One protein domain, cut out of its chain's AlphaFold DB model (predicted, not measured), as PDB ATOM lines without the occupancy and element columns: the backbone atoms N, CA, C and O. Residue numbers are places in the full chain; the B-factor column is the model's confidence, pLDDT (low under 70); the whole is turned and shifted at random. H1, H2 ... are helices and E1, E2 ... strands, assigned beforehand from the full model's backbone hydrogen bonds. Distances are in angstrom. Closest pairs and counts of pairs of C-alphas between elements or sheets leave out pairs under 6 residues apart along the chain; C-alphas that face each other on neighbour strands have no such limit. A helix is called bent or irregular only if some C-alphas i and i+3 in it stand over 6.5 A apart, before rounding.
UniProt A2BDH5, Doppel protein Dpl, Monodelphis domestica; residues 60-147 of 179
ATOM      1  N   PHE A  60     -21.829  21.064  52.027       94.69
ATOM      2  CA  PHE A  60     -22.336  20.180  50.979       94.69
ATOM      3  C   PHE A  60     -23.463  19.271  51.463       94.69
ATOM      4  O   PHE A  60     -23.408  18.671  52.539       94.69
ATOM      5  N   ILE A  61     -24.470  19.115  50.614       91.44
ATOM      6  CA  ILE A  61     -25.549  18.149  50.768       91.44
ATOM      7  C   ILE A  61     -25.460  17.192  49.580       91.44
ATOM      8  O   ILE A  61     -25.310  17.622  48.439       91.44
ATOM      9  N   ARG A  62     -25.474  15.890  49.886       93.31
ATOM     10  CA  ARG A  62     -25.305  14.791  48.929       93.31
ATOM     11  C   ARG A  62     -26.474  13.822  49.072       93.31
ATOM     12  O   ARG A  62     -26.382  12.831  49.789       93.31
ATOM     13  N   ASN A  63     -27.582  14.120  48.407       92.38
ATOM     14  CA  ASN A  63     -28.723  13.218  48.275       92.38
ATOM     15  C   ASN A  63     -28.548  12.235  47.105       92.38
ATOM     16  O   ASN A  63     -29.406  11.378  46.902       92.38
ATOM     17  N   GLY A  64     -27.471  12.367  46.318       89.81
ATOM     18  CA  GLY A  64     -27.173  11.482  45.191       89.81
ATOM     19  C   GLY A  64     -28.067  11.723  43.976       89.81
ATOM     20  O   GLY A  64     -28.323  10.802  43.207       89.81
ATOM     21  N   ARG A  65     -28.584  12.944  43.800       92.75
ATOM     22  CA  ARG A  65     -29.360  13.312  42.610       92.75
ATOM     23  C   ARG A  65     -28.416  13.704  41.480       92.75
ATOM     24  O   ARG A  65     -27.508  14.504  41.680       92.75
ATOM     25  N   LYS A  66     -28.660  13.175  40.282       94.56
ATOM     26  CA  LYS A  66     -27.951  13.609  39.078       94.56
ATOM     27  C   LYS A  66     -28.526  14.944  38.606       94.56
ATOM     28  O   LYS A  66     -29.719  15.025  38.315       94.56
ATOM     29  N   LEU A  67     -27.684  15.969  38.532       93.75
ATOM     30  CA  LEU A  67     -28.064  17.284  38.022       93.75
ATOM     31  C   LEU A  67     -27.896  17.348  36.498       93.75
ATOM     32  O   LEU A  67     -27.145  16.571  35.909       93.75
ATOM     33  N   VAL A  68     -28.617  18.269  35.858       94.31
ATOM     34  CA  VAL A  68     -28.533  18.524  34.412       94.31
ATOM     35  C   VAL A  68     -27.789  19.842  34.217       94.31
ATOM     36  O   VAL A  68     -28.404  20.901  34.143       94.31
ATOM     37  N   ILE A  69     -26.460  19.765  34.222       93.56
ATOM     38  CA  ILE A  69     -25.532  20.888  34.036       93.56
ATOM     39  C   ILE A  69     -24.560  20.480  32.932       93.56
ATOM     40  O   ILE A  69     -24.148  19.321  32.884       93.56
ATOM     41  N   ASP A  70     -24.230  21.414  32.043       95.19
ATOM     42  CA  ASP A  70     -23.289  21.174  30.953       95.19
ATOM     43  C   ASP A  70     -21.852  21.505  31.382       95.19
ATOM     44  O   ASP A  70     -21.492  22.668  31.566       95.19
ATOM     45  N   PHE A  71     -21.031  20.468  31.536       94.25
ATOM     46  CA  PHE A  71     -19.602  20.544  31.854       94.25
ATOM     47  C   PHE A  71     -18.711  20.369  30.608       94.25
ATOM     48  O   PHE A  71     -17.502  20.165  30.736       94.25
ATOM     49  N   GLY A  72     -19.292  20.390  29.401       94.19
ATOM     50  CA  GLY A  72     -18.618  20.002  28.162       94.19
ATOM     51  C   GLY A  72     -18.529  18.482  27.985       94.19
ATOM     52  O   GLY A  72     -18.886  17.713  28.870       94.19
ATOM     53  N   GLU A  73     -18.061  18.019  26.824       94.00
ATOM     54  CA  GLU A  73     -18.110  16.596  26.435       94.00
ATOM     55  C   GLU A  73     -17.418  15.656  27.443       94.00
ATOM     56  O   GLU A  73     -18.042  14.727  27.966       94.00
ATOM     57  N   GLU A  74     -16.150  15.931  27.767       93.94
ATOM     58  CA  GLU A  74     -15.360  15.138  28.720       93.94
ATOM     59  C   GLU A  74     -15.962  15.192  30.135       93.94
ATOM     60  O   GLU A  74     -16.150  14.155  30.783       93.94
ATOM     61  N   GLY A  75     -16.330  16.391  30.597       94.75
ATOM     62  CA  GLY A  75     -16.903  16.604  31.926       94.75
ATOM     63  C   GLY A  75     -18.266  15.933  32.094       94.75
ATOM     64  O   GLY A  75     -18.524  15.307  33.122       94.75
ATOM     65  N   ASN A  76     -19.114  15.983  31.065       96.38
ATOM     66  CA  ASN A  76     -20.429  15.344  31.055       96.38
ATOM     67  C   ASN A  76     -20.313  13.819  31.114       96.38
ATOM     68  O   ASN A  76     -21.058  13.178  31.862       96.38
ATOM     69  N   SER A  77     -19.367  13.237  30.367       96.06
ATOM     70  CA  SER A  77     -19.079  11.799  30.410       96.06
ATOM     71  C   SER A  77     -18.624  11.369  31.808       96.06
ATOM     72  O   SER A  77     -19.208  10.461  32.405       96.06
ATOM     73  N   TYR A  78     -17.661  12.094  32.389       95.19
ATOM     74  CA  TYR A  78     -17.166  11.824  33.738       95.19
ATOM     75  C   TYR A  78     -18.263  11.975  34.802       95.19
ATOM     76  O   TYR A  78     -18.445  11.099  35.652       95.19
ATOM     77  N   TYR A  79     -19.027  13.068  34.756       96.19
ATOM     78  CA  TYR A  79     -20.098  13.343  35.710       96.19
ATOM     79  C   TYR A  79     -21.217  12.299  35.624       96.19
ATOM     80  O   TYR A  79     -21.766  11.891  36.650       96.19
ATOM     81  N   ALA A  80     -21.533  11.796  34.426       96.12
ATOM     82  CA  ALA A  80     -22.592  10.812  34.235       96.12
ATOM     83  C   ALA A  80     -22.391   9.525  35.050       96.12
ATOM     84  O   ALA A  80     -23.391   8.947  35.483       96.12
ATOM     85  N   THR A  81     -21.143   9.110  35.286       95.88
ATOM     86  CA  THR A  81     -20.806   7.914  36.076       95.88
ATOM     87  C   THR A  81     -20.408   8.225  37.521       95.88
ATOM     88  O   THR A  81     -20.439   7.323  38.353       95.88
ATOM     89  N   HIS A  82     -20.073   9.480  37.842       95.44
ATOM     90  CA  HIS A  82     -19.535   9.880  39.151       95.44
ATOM     91  C   HIS A  82     -20.397  10.890  39.922       95.44
ATOM     92  O   HIS A  82     -19.970  11.360  40.973       95.44
ATOM     93  N   TYR A  83     -21.602  11.229  39.453       94.81
ATOM     94  CA  TYR A  83     -22.455  12.270  40.053       94.81
ATOM     95  C   TYR A  83     -22.702  12.105  41.566       94.81
ATOM     96  O   TYR A  83     -22.875  13.098  42.263       94.81
ATOM     97  N   SER A  84     -22.673  10.880  42.102       94.31
ATOM     98  CA  SER A  84     -22.812  10.609  43.543       94.31
ATOM     99  C   SER A  84     -21.649  11.148  44.395       94.31
ATOM    100  O   SER A  84     -21.811  11.367  45.598       94.31
ATOM    101  N   LEU A  85     -20.485  11.396  43.783       92.50
ATOM    102  CA  LEU A  85     -19.315  12.013  44.414       92.50
ATOM    103  C   LEU A  85     -19.405  13.540  44.482       92.50
ATOM    104  O   LEU A  85     -18.532  14.167  45.086       92.50
ATOM    105  N   PHE A  86     -20.446  14.142  43.918       94.81
ATOM    106  CA  PHE A  86     -20.630  15.583  43.893       94.81
ATOM    107  C   PHE A  86     -21.815  16.001  44.779       94.81
ATOM    108  O   PHE A  86     -22.733  15.206  44.997       94.81
ATOM    109  N   PRO A  87     -21.797  17.222  45.345       95.19
ATOM    110  CA  PRO A  87     -22.969  17.771  46.017       95.19
ATOM    111  C   PRO A  87     -24.092  18.027  45.011       95.19
ATOM    112  O   PRO A  87     -23.845  18.488  43.901       95.19
ATOM    113  N   ASP A  88     -25.330  17.778  45.413       94.69
ATOM    114  CA  ASP A  88     -26.515  18.195  44.661       94.69
ATOM    115  C   ASP A  88     -27.169  19.452  45.251       94.69
ATOM    116  O   ASP A  88     -28.015  20.066  44.606       94.69
ATOM    117  N   GLU A  89     -26.759  19.861  46.457       93.12
ATOM    118  CA  GLU A  89     -27.211  21.090  47.109       93.12
ATOM    119  C   GLU A  89     -26.114  21.664  48.032       93.12
ATOM    120  O   GLU A  89     -25.272  20.941  48.574       93.12
ATOM    121  N   ILE A  90     -26.124  22.988  48.218       93.38
ATOM    122  CA  ILE A  90     -25.259  23.709  49.162       93.38
ATOM    123  C   ILE A  90     -26.150  24.369  50.211       93.38
ATOM    124  O   ILE A  90     -27.093  25.079  49.874       93.38
ATOM    125  N   HIS A  91     -25.853  24.177  51.496       92.00
ATOM    126  CA  HIS A  91     -26.554  24.907  52.547       92.00
ATOM    127  C   HIS A  91     -26.000  26.328  52.668       92.00
ATOM    128  O   HIS A  91     -24.925  26.501  53.233       92.00
ATOM    129  N   TYR A  92     -26.716  27.338  52.169       90.50
ATOM    130  CA  TYR A  92     -26.294  28.735  52.294       90.50
ATOM    131  C   TYR A  92     -27.485  29.687  52.489       90.50
ATOM    132  O   TYR A  92     -28.397  29.747  51.669       90.50
ATOM    133  N   ALA A  93     -27.489  30.438  53.588       85.00
ATOM    134  CA  ALA A  93     -28.562  31.326  54.027       85.00
ATOM    135  C   ALA A  93     -28.150  32.807  53.933       85.00
ATOM    136  O   ALA A  93     -28.195  33.532  54.920       85.00
ATOM    137  N   GLY A  94     -27.770  33.273  52.740       76.19
ATOM    138  CA  GLY A  94     -27.387  34.679  52.504       76.19
ATOM    139  C   GLY A  94     -28.547  35.631  52.177       76.19
ATOM    140  O   GLY A  94     -28.353  36.832  52.068       76.19
ATOM    141  N   CYS A  95     -29.771  35.120  52.010       74.25
ATOM    142  CA  CYS A  95     -30.900  35.910  51.500       74.25
ATOM    143  C   CYS A  95     -31.661  36.727  52.559       74.25
ATOM    144  O   CYS A  95     -32.724  37.272  52.262       74.25
ATOM    145  N   ALA A  96     -31.206  36.733  53.814       69.19
ATOM    146  CA  ALA A  96     -31.826  37.537  54.869       69.19
ATOM    147  C   ALA A  96     -31.467  39.029  54.742       69.19
ATOM    148  O   ALA A  96     -32.182  39.885  55.260       69.19
ATOM    149  N   GLU A  97     -30.379  39.337  54.037       65.94
ATOM    150  CA  GLU A  97     -29.896  40.691  53.807       65.94
ATOM    151  C   GLU A  97     -30.570  41.269  52.553       65.94
ATOM    152  O   GLU A  97     -30.381  40.778  51.442       65.94
ATOM    153  N   SER A  98     -31.382  42.317  52.717       60.88
ATOM    154  CA  SER A  98     -32.250  42.862  51.659       60.88
ATOM    155  C   SER A  98     -31.514  43.525  50.487       60.88
ATOM    156  O   SER A  98     -32.158  43.926  49.522       60.88
ATOM    157  N   ASN A  99     -30.189  43.672  50.570       71.69
ATOM    158  CA  ASN A  99     -29.406  44.557  49.701       71.69
ATOM    159  C   ASN A  99     -28.218  43.853  49.022       71.69
ATOM    160  O   ASN A  99     -27.284  44.518  48.578       71.69
ATOM    161  N   VAL A 100     -28.219  42.519  48.959       80.12
ATOM    162  CA  VAL A 100     -27.122  41.758  48.345       80.12
ATOM    163  C   VAL A 100     -27.430  41.507  46.868       80.12
ATOM    164  O   VAL A 100     -28.440  40.881  46.528       80.12
ATOM    165  N   THR A 101     -26.558  41.987  45.975       87.50
ATOM    166  CA  THR A 101     -26.674  41.681  44.541       87.50
ATOM    167  C   THR A 101     -26.416  40.197  44.290       87.50
ATOM    168  O   THR A 101     -25.766  39.517  45.089       87.50
ATOM    169  N   LYS A 102     -26.909  39.681  43.163       88.38
ATOM    170  CA  LYS A 102     -26.736  38.276  42.780       88.38
ATOM    171  C   LYS A 102     -25.265  37.868  42.761       88.38
ATOM    172  O   LYS A 102     -24.904  36.818  43.282       88.38
ATOM    173  N   GLU A 103     -24.408  38.726  42.229       90.75
ATOM    174  CA  GLU A 103     -22.974  38.483  42.090       90.75
ATOM    175  C   GLU A 103     -22.291  38.416  43.459       90.75
ATOM    176  O   GLU A 103     -21.497  37.508  43.713       90.75
ATOM    177  N   VAL A 104     -22.642  39.333  44.370       90.38
ATOM    178  CA  VAL A 104     -22.106  39.349  45.738       90.38
ATOM    179  C   VAL A 104     -22.588  38.126  46.514       90.38
ATOM    180  O   VAL A 104     -21.792  37.484  47.198       90.38
ATOM    181  N   PHE A 105     -23.859  37.742  46.367       91.56
ATOM    182  CA  PHE A 105     -24.391  36.534  46.996       91.56
ATOM    183  C   PHE A 105     -23.657  35.282  46.520       91.56
ATOM    184  O   PHE A 105     -23.219  34.478  47.343       91.56
ATOM    185  N   ILE A 106     -23.513  35.116  45.200       92.75
ATOM    186  CA  ILE A 106     -22.841  33.954  44.615       92.75
ATOM    187  C   ILE A 106     -21.397  33.908  45.111       92.75
ATOM    188  O   ILE A 106     -20.974  32.874  45.619       92.75
ATOM    189  N   SER A 107     -20.671  35.026  45.050       93.81
ATOM    190  CA  SER A 107     -19.288  35.114  45.532       93.81
ATOM    191  C   SER A 107     -19.159  34.694  47.001       93.81
ATOM    192  O   SER A 107     -18.339  33.836  47.340       93.81
ATOM    193  N   ASN A 108     -20.030  35.211  47.874       92.75
ATOM    194  CA  ASN A 108     -20.016  34.873  49.296       92.75
ATOM    195  C   ASN A 108     -20.384  33.401  49.547       92.75
ATOM    196  O   ASN A 108     -19.773  32.756  50.402       92.75
ATOM    197  N   CYS A 109     -21.335  32.853  48.788       94.06
ATOM    198  CA  CYS A 109     -21.704  31.437  48.829       94.06
ATOM    199  C   CYS A 109     -20.531  30.536  48.424       94.06
ATOM    200  O   CYS A 109     -20.210  29.587  49.145       94.06
ATOM    201  N   VAL A 110     -19.849  30.853  47.319       94.88
ATOM    202  CA  VAL A 110     -18.672  30.103  46.859       94.88
ATOM    203  C   VAL A 110     -17.553  30.178  47.897       94.88
ATOM    204  O   VAL A 110     -16.980  29.148  48.248       94.88
ATOM    205  N   ASN A 111     -17.280  31.366  48.446       94.75
ATOM    206  CA  ASN A 111     -16.237  31.548  49.452       94.75
ATOM    207  C   ASN A 111     -16.528  30.744  50.731       94.75
ATOM    208  O   ASN A 111     -15.684  29.975  51.187       94.75
ATOM    209  N   ALA A 112     -17.748  30.840  51.267       93.62
ATOM    210  CA  ALA A 112     -18.157  30.059  52.434       93.62
ATOM    211  C   ALA A 112     -18.046  28.548  52.174       93.62
ATOM    212  O   ALA A 112     -17.534  27.800  53.006       93.62
ATOM    213  N   THR A 113     -18.451  28.104  50.982       94.69
ATOM    214  CA  THR A 113     -18.349  26.703  50.558       94.69
ATOM    215  C   THR A 113     -16.898  26.232  50.498       94.69
ATOM    216  O   THR A 113     -16.588  25.150  51.002       94.69
ATOM    217  N   ARG A 114     -15.986  27.036  49.942       93.12
ATOM    218  CA  ARG A 114     -14.554  26.709  49.900       93.12
ATOM    219  C   ARG A 114     -13.957  26.590  51.298       93.12
ATOM    220  O   ARG A 114     -13.286  25.601  51.581       93.12
ATOM    221  N   VAL A 115     -14.261  27.543  52.180       92.62
ATOM    222  CA  VAL A 115     -13.757  27.559  53.562       92.62
ATOM    223  C   VAL A 115     -14.245  26.338  54.345       92.62
ATOM    224  O   VAL A 115     -13.438  25.636  54.952       92.62
ATOM    225  N   ILE A 116     -15.548  26.040  54.307       94.00
ATOM    226  CA  ILE A 116     -16.120  24.928  55.082       94.00
ATOM    227  C   ILE A 116     -15.651  23.562  54.580       94.00
ATOM    228  O   ILE A 116     -15.392  22.673  55.392       94.00
ATOM    229  N   ASN A 117     -15.507  23.388  53.266       89.81
ATOM    230  CA  ASN A 117     -15.104  22.106  52.684       89.81
ATOM    231  C   ASN A 117     -13.586  21.993  52.463       89.81
ATOM    232  O   ASN A 117     -13.144  21.000  51.890       89.81
ATOM    233  N   LYS A 118     -12.796  22.972  52.937       88.62
ATOM    234  CA  LYS A 118     -11.328  23.028  52.802       88.62
ATOM    235  C   LYS A 118     -10.866  22.831  51.354       88.62
ATOM    236  O   LYS A 118      -9.963  22.046  51.084       88.62
ATOM    237  N   LEU A 119     -11.538  23.506  50.425       85.44
ATOM    238  CA  LEU A 119     -11.186  23.443  49.012       85.44
ATOM    239  C   LEU A 119      -9.983  24.350  48.760       85.44
ATOM    240  O   LEU A 119     -10.068  25.564  48.962       85.44
ATOM    241  N   GLU A 120      -8.881  23.752  48.322       75.00
ATOM    242  CA  GLU A 120      -7.688  24.484  47.907       75.00
ATOM    243  C   GLU A 120      -7.980  25.321  46.648       75.00
ATOM    244  O   GLU A 120      -8.852  24.967  45.839       75.00
ATOM    245  N   PRO A 121      -7.298  26.462  46.463       67.81
ATOM    246  CA  PRO A 121      -7.362  27.207  45.216       67.81
ATOM    247  C   PRO A 121      -6.969  26.319  44.027       67.81
ATOM    248  O   PRO A 121      -5.980  25.595  44.082       67.81
ATOM    249  N   LEU A 122      -7.701  26.432  42.912       63.59
ATOM    250  CA  LEU A 122      -7.376  25.731  41.659       63.59
ATOM    251  C   LEU A 122      -5.952  26.017  41.140       63.59
ATOM    252  O   LEU A 122      -5.487  25.299  40.269       63.59
ATOM    253  N   GLU A 123      -5.279  27.060  41.634       59.53
ATOM    254  CA  GLU A 123      -3.889  27.391  41.292       59.53
ATOM    255  C   GLU A 123      -2.864  26.464  41.971       59.53
ATOM    256  O   GLU A 123      -1.778  26.266  41.433       59.53
ATOM    257  N   GLU A 124      -3.206  25.870  43.120       55.62
ATOM    258  CA  GLU A 124      -2.356  24.909  43.849       55.62
ATOM    259  C   GLU A 124      -2.644  23.459  43.441       55.62
ATOM    260  O   GLU A 124      -1.791  22.577  43.557       55.62
ATOM    261  N   GLN A 125      -3.843  23.212  42.916       54.34
ATOM    262  CA  GLN A 125      -4.258  21.910  42.428       54.34
ATOM    263  C   GLN A 125      -3.924  21.789  40.940       54.34
ATOM    264  O   GLN A 125      -4.070  22.742  40.181       54.34
ATOM    265  N   ASN A 126      -3.489  20.613  40.483       57.50
ATOM    266  CA  ASN A 126      -3.293  20.385  39.053       57.50
ATOM    267  C   ASN A 126      -4.604  20.710  38.308       57.50
ATOM    268  O   ASN A 126      -5.547  19.926  38.357       57.50
ATOM    269  N   ILE A 127      -4.643  21.835  37.578       54.53
ATOM    270  CA  ILE A 127      -5.765  22.334  36.746       54.53
ATOM    271  C   ILE A 127      -6.284  21.259  35.759       54.53
ATOM    272  O   ILE A 127      -7.382  21.356  35.211       54.53
ATOM    273  N   SER A 128      -5.500  20.197  35.559       59.94
ATOM    274  CA  SER A 128      -5.831  19.004  34.787       59.94
ATOM    275  C   SER A 128      -6.851  18.062  35.443       59.94
ATOM    276  O   SER A 128      -7.351  17.181  34.742       59.94
ATOM    277  N   ASP A 129      -7.162  18.179  36.737       86.19
ATOM    278  CA  ASP A 129      -8.107  17.256  37.370       86.19
ATOM    279  C   ASP A 129      -9.550  17.564  36.932       86.19
ATOM    280  O   ASP A 129     -10.115  18.629  37.204       86.19
ATOM    281  N   ILE A 130     -10.153  16.619  36.204       90.94
ATOM    282  CA  ILE A 130     -11.548  16.684  35.749       90.94
ATOM    283  C   ILE A 130     -12.484  16.857  36.952       90.94
ATOM    284  O   ILE A 130     -13.435  17.636  36.867       90.94
ATOM    285  N   TYR A 131     -12.193  16.201  38.082       91.31
ATOM    286  CA  TYR A 131     -13.012  16.311  39.288       91.31
ATOM    287  C   TYR A 131     -13.052  17.750  39.809       91.31
ATOM    288  O   TYR A 131     -14.141  18.294  40.005       91.31
ATOM    289  N   SER A 132     -11.893  18.390  39.973       90.75
ATOM    290  CA  SER A 132     -11.804  19.762  40.479       90.75
ATOM    291  C   SER A 132     -12.480  20.769  39.559       90.75
ATOM    292  O   SER A 132     -13.204  21.638  40.044       90.75
ATOM    293  N   ARG A 133     -12.318  20.625  38.236       91.19
ATOM    294  CA  ARG A 133     -12.984  21.489  37.244       91.19
ATOM    295  C   ARG A 133     -14.508  21.380  37.322       91.19
ATOM    296  O   ARG A 133     -15.186  22.404  37.398       91.19
ATOM    297  N   ILE A 134     -15.034  20.152  37.370       94.31
ATOM    298  CA  ILE A 134     -16.476  19.902  37.518       94.31
ATOM    299  C   ILE A 134     -16.975  20.452  38.852       94.31
ATOM    300  O   ILE A 134     -18.001  21.125  38.881       94.31
ATOM    301  N   LEU A 135     -16.259  20.194  39.950       94.25
ATOM    302  CA  LEU A 135     -16.659  20.643  41.281       94.25
ATOM    303  C   LEU A 135     -16.746  22.173  41.351       94.25
ATOM    304  O   LEU A 135     -17.712  22.702  41.891       94.25
ATOM    305  N   GLU A 136     -15.778  22.886  40.780       92.62
ATOM    306  CA  GLU A 136     -15.767  24.351  40.768       92.62
ATOM    307  C   GLU A 136     -16.913  24.946  39.953       92.62
ATOM    308  O   GLU A 136     -17.600  25.859  40.421       92.62
ATOM    309  N   GLN A 137     -17.157  24.410  38.757       94.56
ATOM    310  CA  GLN A 137     -18.295  24.834  37.946       94.56
ATOM    311  C   GLN A 137     -19.615  24.528  38.665       94.56
ATOM    312  O   GLN A 137     -20.480  25.393  38.771       94.56
ATOM    313  N   LEU A 138     -19.739  23.335  39.241       95.56
ATOM    314  CA  LEU A 138     -20.928  22.907  39.964       95.56
ATOM    315  C   LEU A 138     -21.222  23.785  41.186       95.56
ATOM    316  O   LEU A 138     -22.375  24.134  41.419       95.56
ATOM    317  N   ILE A 139     -20.203  24.170  41.960       95.50
ATOM    318  CA  ILE A 139     -20.376  25.068  43.109       95.50
ATOM    319  C   ILE A 139     -20.950  26.416  42.658       95.50
ATOM    320  O   ILE A 139     -21.868  26.927  43.302       95.50
ATOM    321  N   LYS A 140     -20.459  26.976  41.544       95.12
ATOM    322  CA  LYS A 140     -20.980  28.236  40.984       95.12
ATOM    323  C   LYS A 140     -22.442  28.103  40.575       95.12
ATOM    324  O   LYS A 140     -23.245  28.952  40.961       95.12
ATOM    325  N   GLU A 141     -22.795  27.025  39.876       95.38
ATOM    326  CA  GLU A 141     -24.178  26.746  39.468       95.38
ATOM    327  C   GLU A 141     -25.106  26.572  40.679       95.38
ATOM    328  O   GLU A 141     -26.160  27.202  40.763       95.38
ATOM    329  N   LEU A 142     -24.699  25.786  41.680       94.12
ATOM    330  CA  LEU A 142     -25.487  25.573  42.896       94.12
ATOM    331  C   LEU A 142     -25.663  26.862  43.710       94.12
ATOM    332  O   LEU A 142     -26.754  27.124  44.217       94.12
ATOM    333  N   CYS A 143     -24.625  27.693  43.819       93.56
ATOM    334  CA  CYS A 143     -24.723  28.996  44.475       93.56
ATOM    335  C   CYS A 143     -25.614  29.976  43.696       93.56
ATOM    336  O   CYS A 143     -26.355  30.737  44.316       93.56
ATOM    337  N   ALA A 144     -25.599  29.938  42.361       92.06
ATOM    338  CA  ALA A 144     -26.496  30.741  41.533       92.06
ATOM    339  C   ALA A 144     -27.963  30.315  41.689       92.06
ATOM    340  O   ALA A 144     -28.835  31.176  41.797       92.06
ATOM    341  N   LEU A 145     -28.233  29.008  41.771       88.75
ATOM    342  CA  LEU A 145     -29.575  28.459  42.015       88.75
ATOM    343  C   LEU A 145     -30.084  28.731  43.436       88.75
ATOM    344  O   LEU A 145     -31.285  28.895  43.641       88.75
ATOM    345  N   ASN A 146     -29.180  28.800  44.413       86.25
ATOM    346  CA  ASN A 146     -29.503  29.183  45.786       86.25
ATOM    347  C   ASN A 146     -29.826  30.674  45.945       86.25
ATOM    348  O   ASN A 146     -30.308  31.071  47.009       86.25
ATOM    349  N   TYR A 147     -29.552  31.509  44.934       85.69
ATOM    350  CA  TYR A 147     -29.862  32.928  45.017       85.69
ATOM    351  C   TYR A 147     -31.372  33.140  45.088       85.69
ATOM    352  O   TYR A 147     -32.145  32.704  44.233       85.69
TER     353      TYR A 147
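AT A GLANCE: This is residues 60 to 147 of the 179 residues of the protein "Doppel protein Dpl" of Monodelphis domestica (UniProt A2BDH5). The long helix H3 runs through the middle, with H1 lying across its first end and H2 packing on its later part, residues 139 to 144, at a steep tilt. The short strand E1 lies near this later part of H3, and residues 123 to 129 of the loop between H2 and H3 stick out. The printed part has 88 residues, with three named helices and one named strand in the order H1, E1, H2, H3; E1 pairs with no named strand, and the class is mostly helix. The whole is compact, with a radius of gyration of the C-alphas of 13.4 A and spans of 40 by 29 by 20 A.

HOW THE PARTS SIT: H3, residues 130 to 145, touches H2, residues 102 to 117, with residues 139 to 144 alone. Their closest C-alphas, of Ile 106 and Cys 143, are 5.3 A apart, and they run opposite ways at a steep tilt of 47 degrees. With residues 130 to 134 alone, H3 touches residues 75 to 79 of H1, residues 72 to 85, about perpendicular at 81 degrees; the closest C-alphas, of Gly 75 and Ile 134, are 6.5 A apart. H1 and H2 are apart. The closest C-alphas of H3 and E1, residues 89 to 91, are those of Leu 142 and Glu 89, 6.4 A apart. Residues 60 to 61 pair antiparallel with residues 89 to 90 of E1. Every O i to N i+4 pair is within hydrogen-bond range in H2 and H3, and 7 of 10 in H1.

IN THESE COORDINATES: H3 is 22.4 A long and ends at C-alpha 145, (-29.575, 28.459, 42.015). H2 is 22.2 A long. H1 begins at C-alpha 72, (-18.618, 20.002, 28.162), and is 18.1 A long; it is irregular, with C-alphas 81 and 84 8.2 A apart. E1 is 6.7 A long.

THE WHOLE: The two C-alphas farthest apart, of Thr 81 and Asn 99, are 40.0 A apart. The printed part has no cut. The link from H2 to H3 is long, with 12 residues. The mean pLDDT of the printed part is 87.8; residues 96 to 98 and 121 to 128 are under 70.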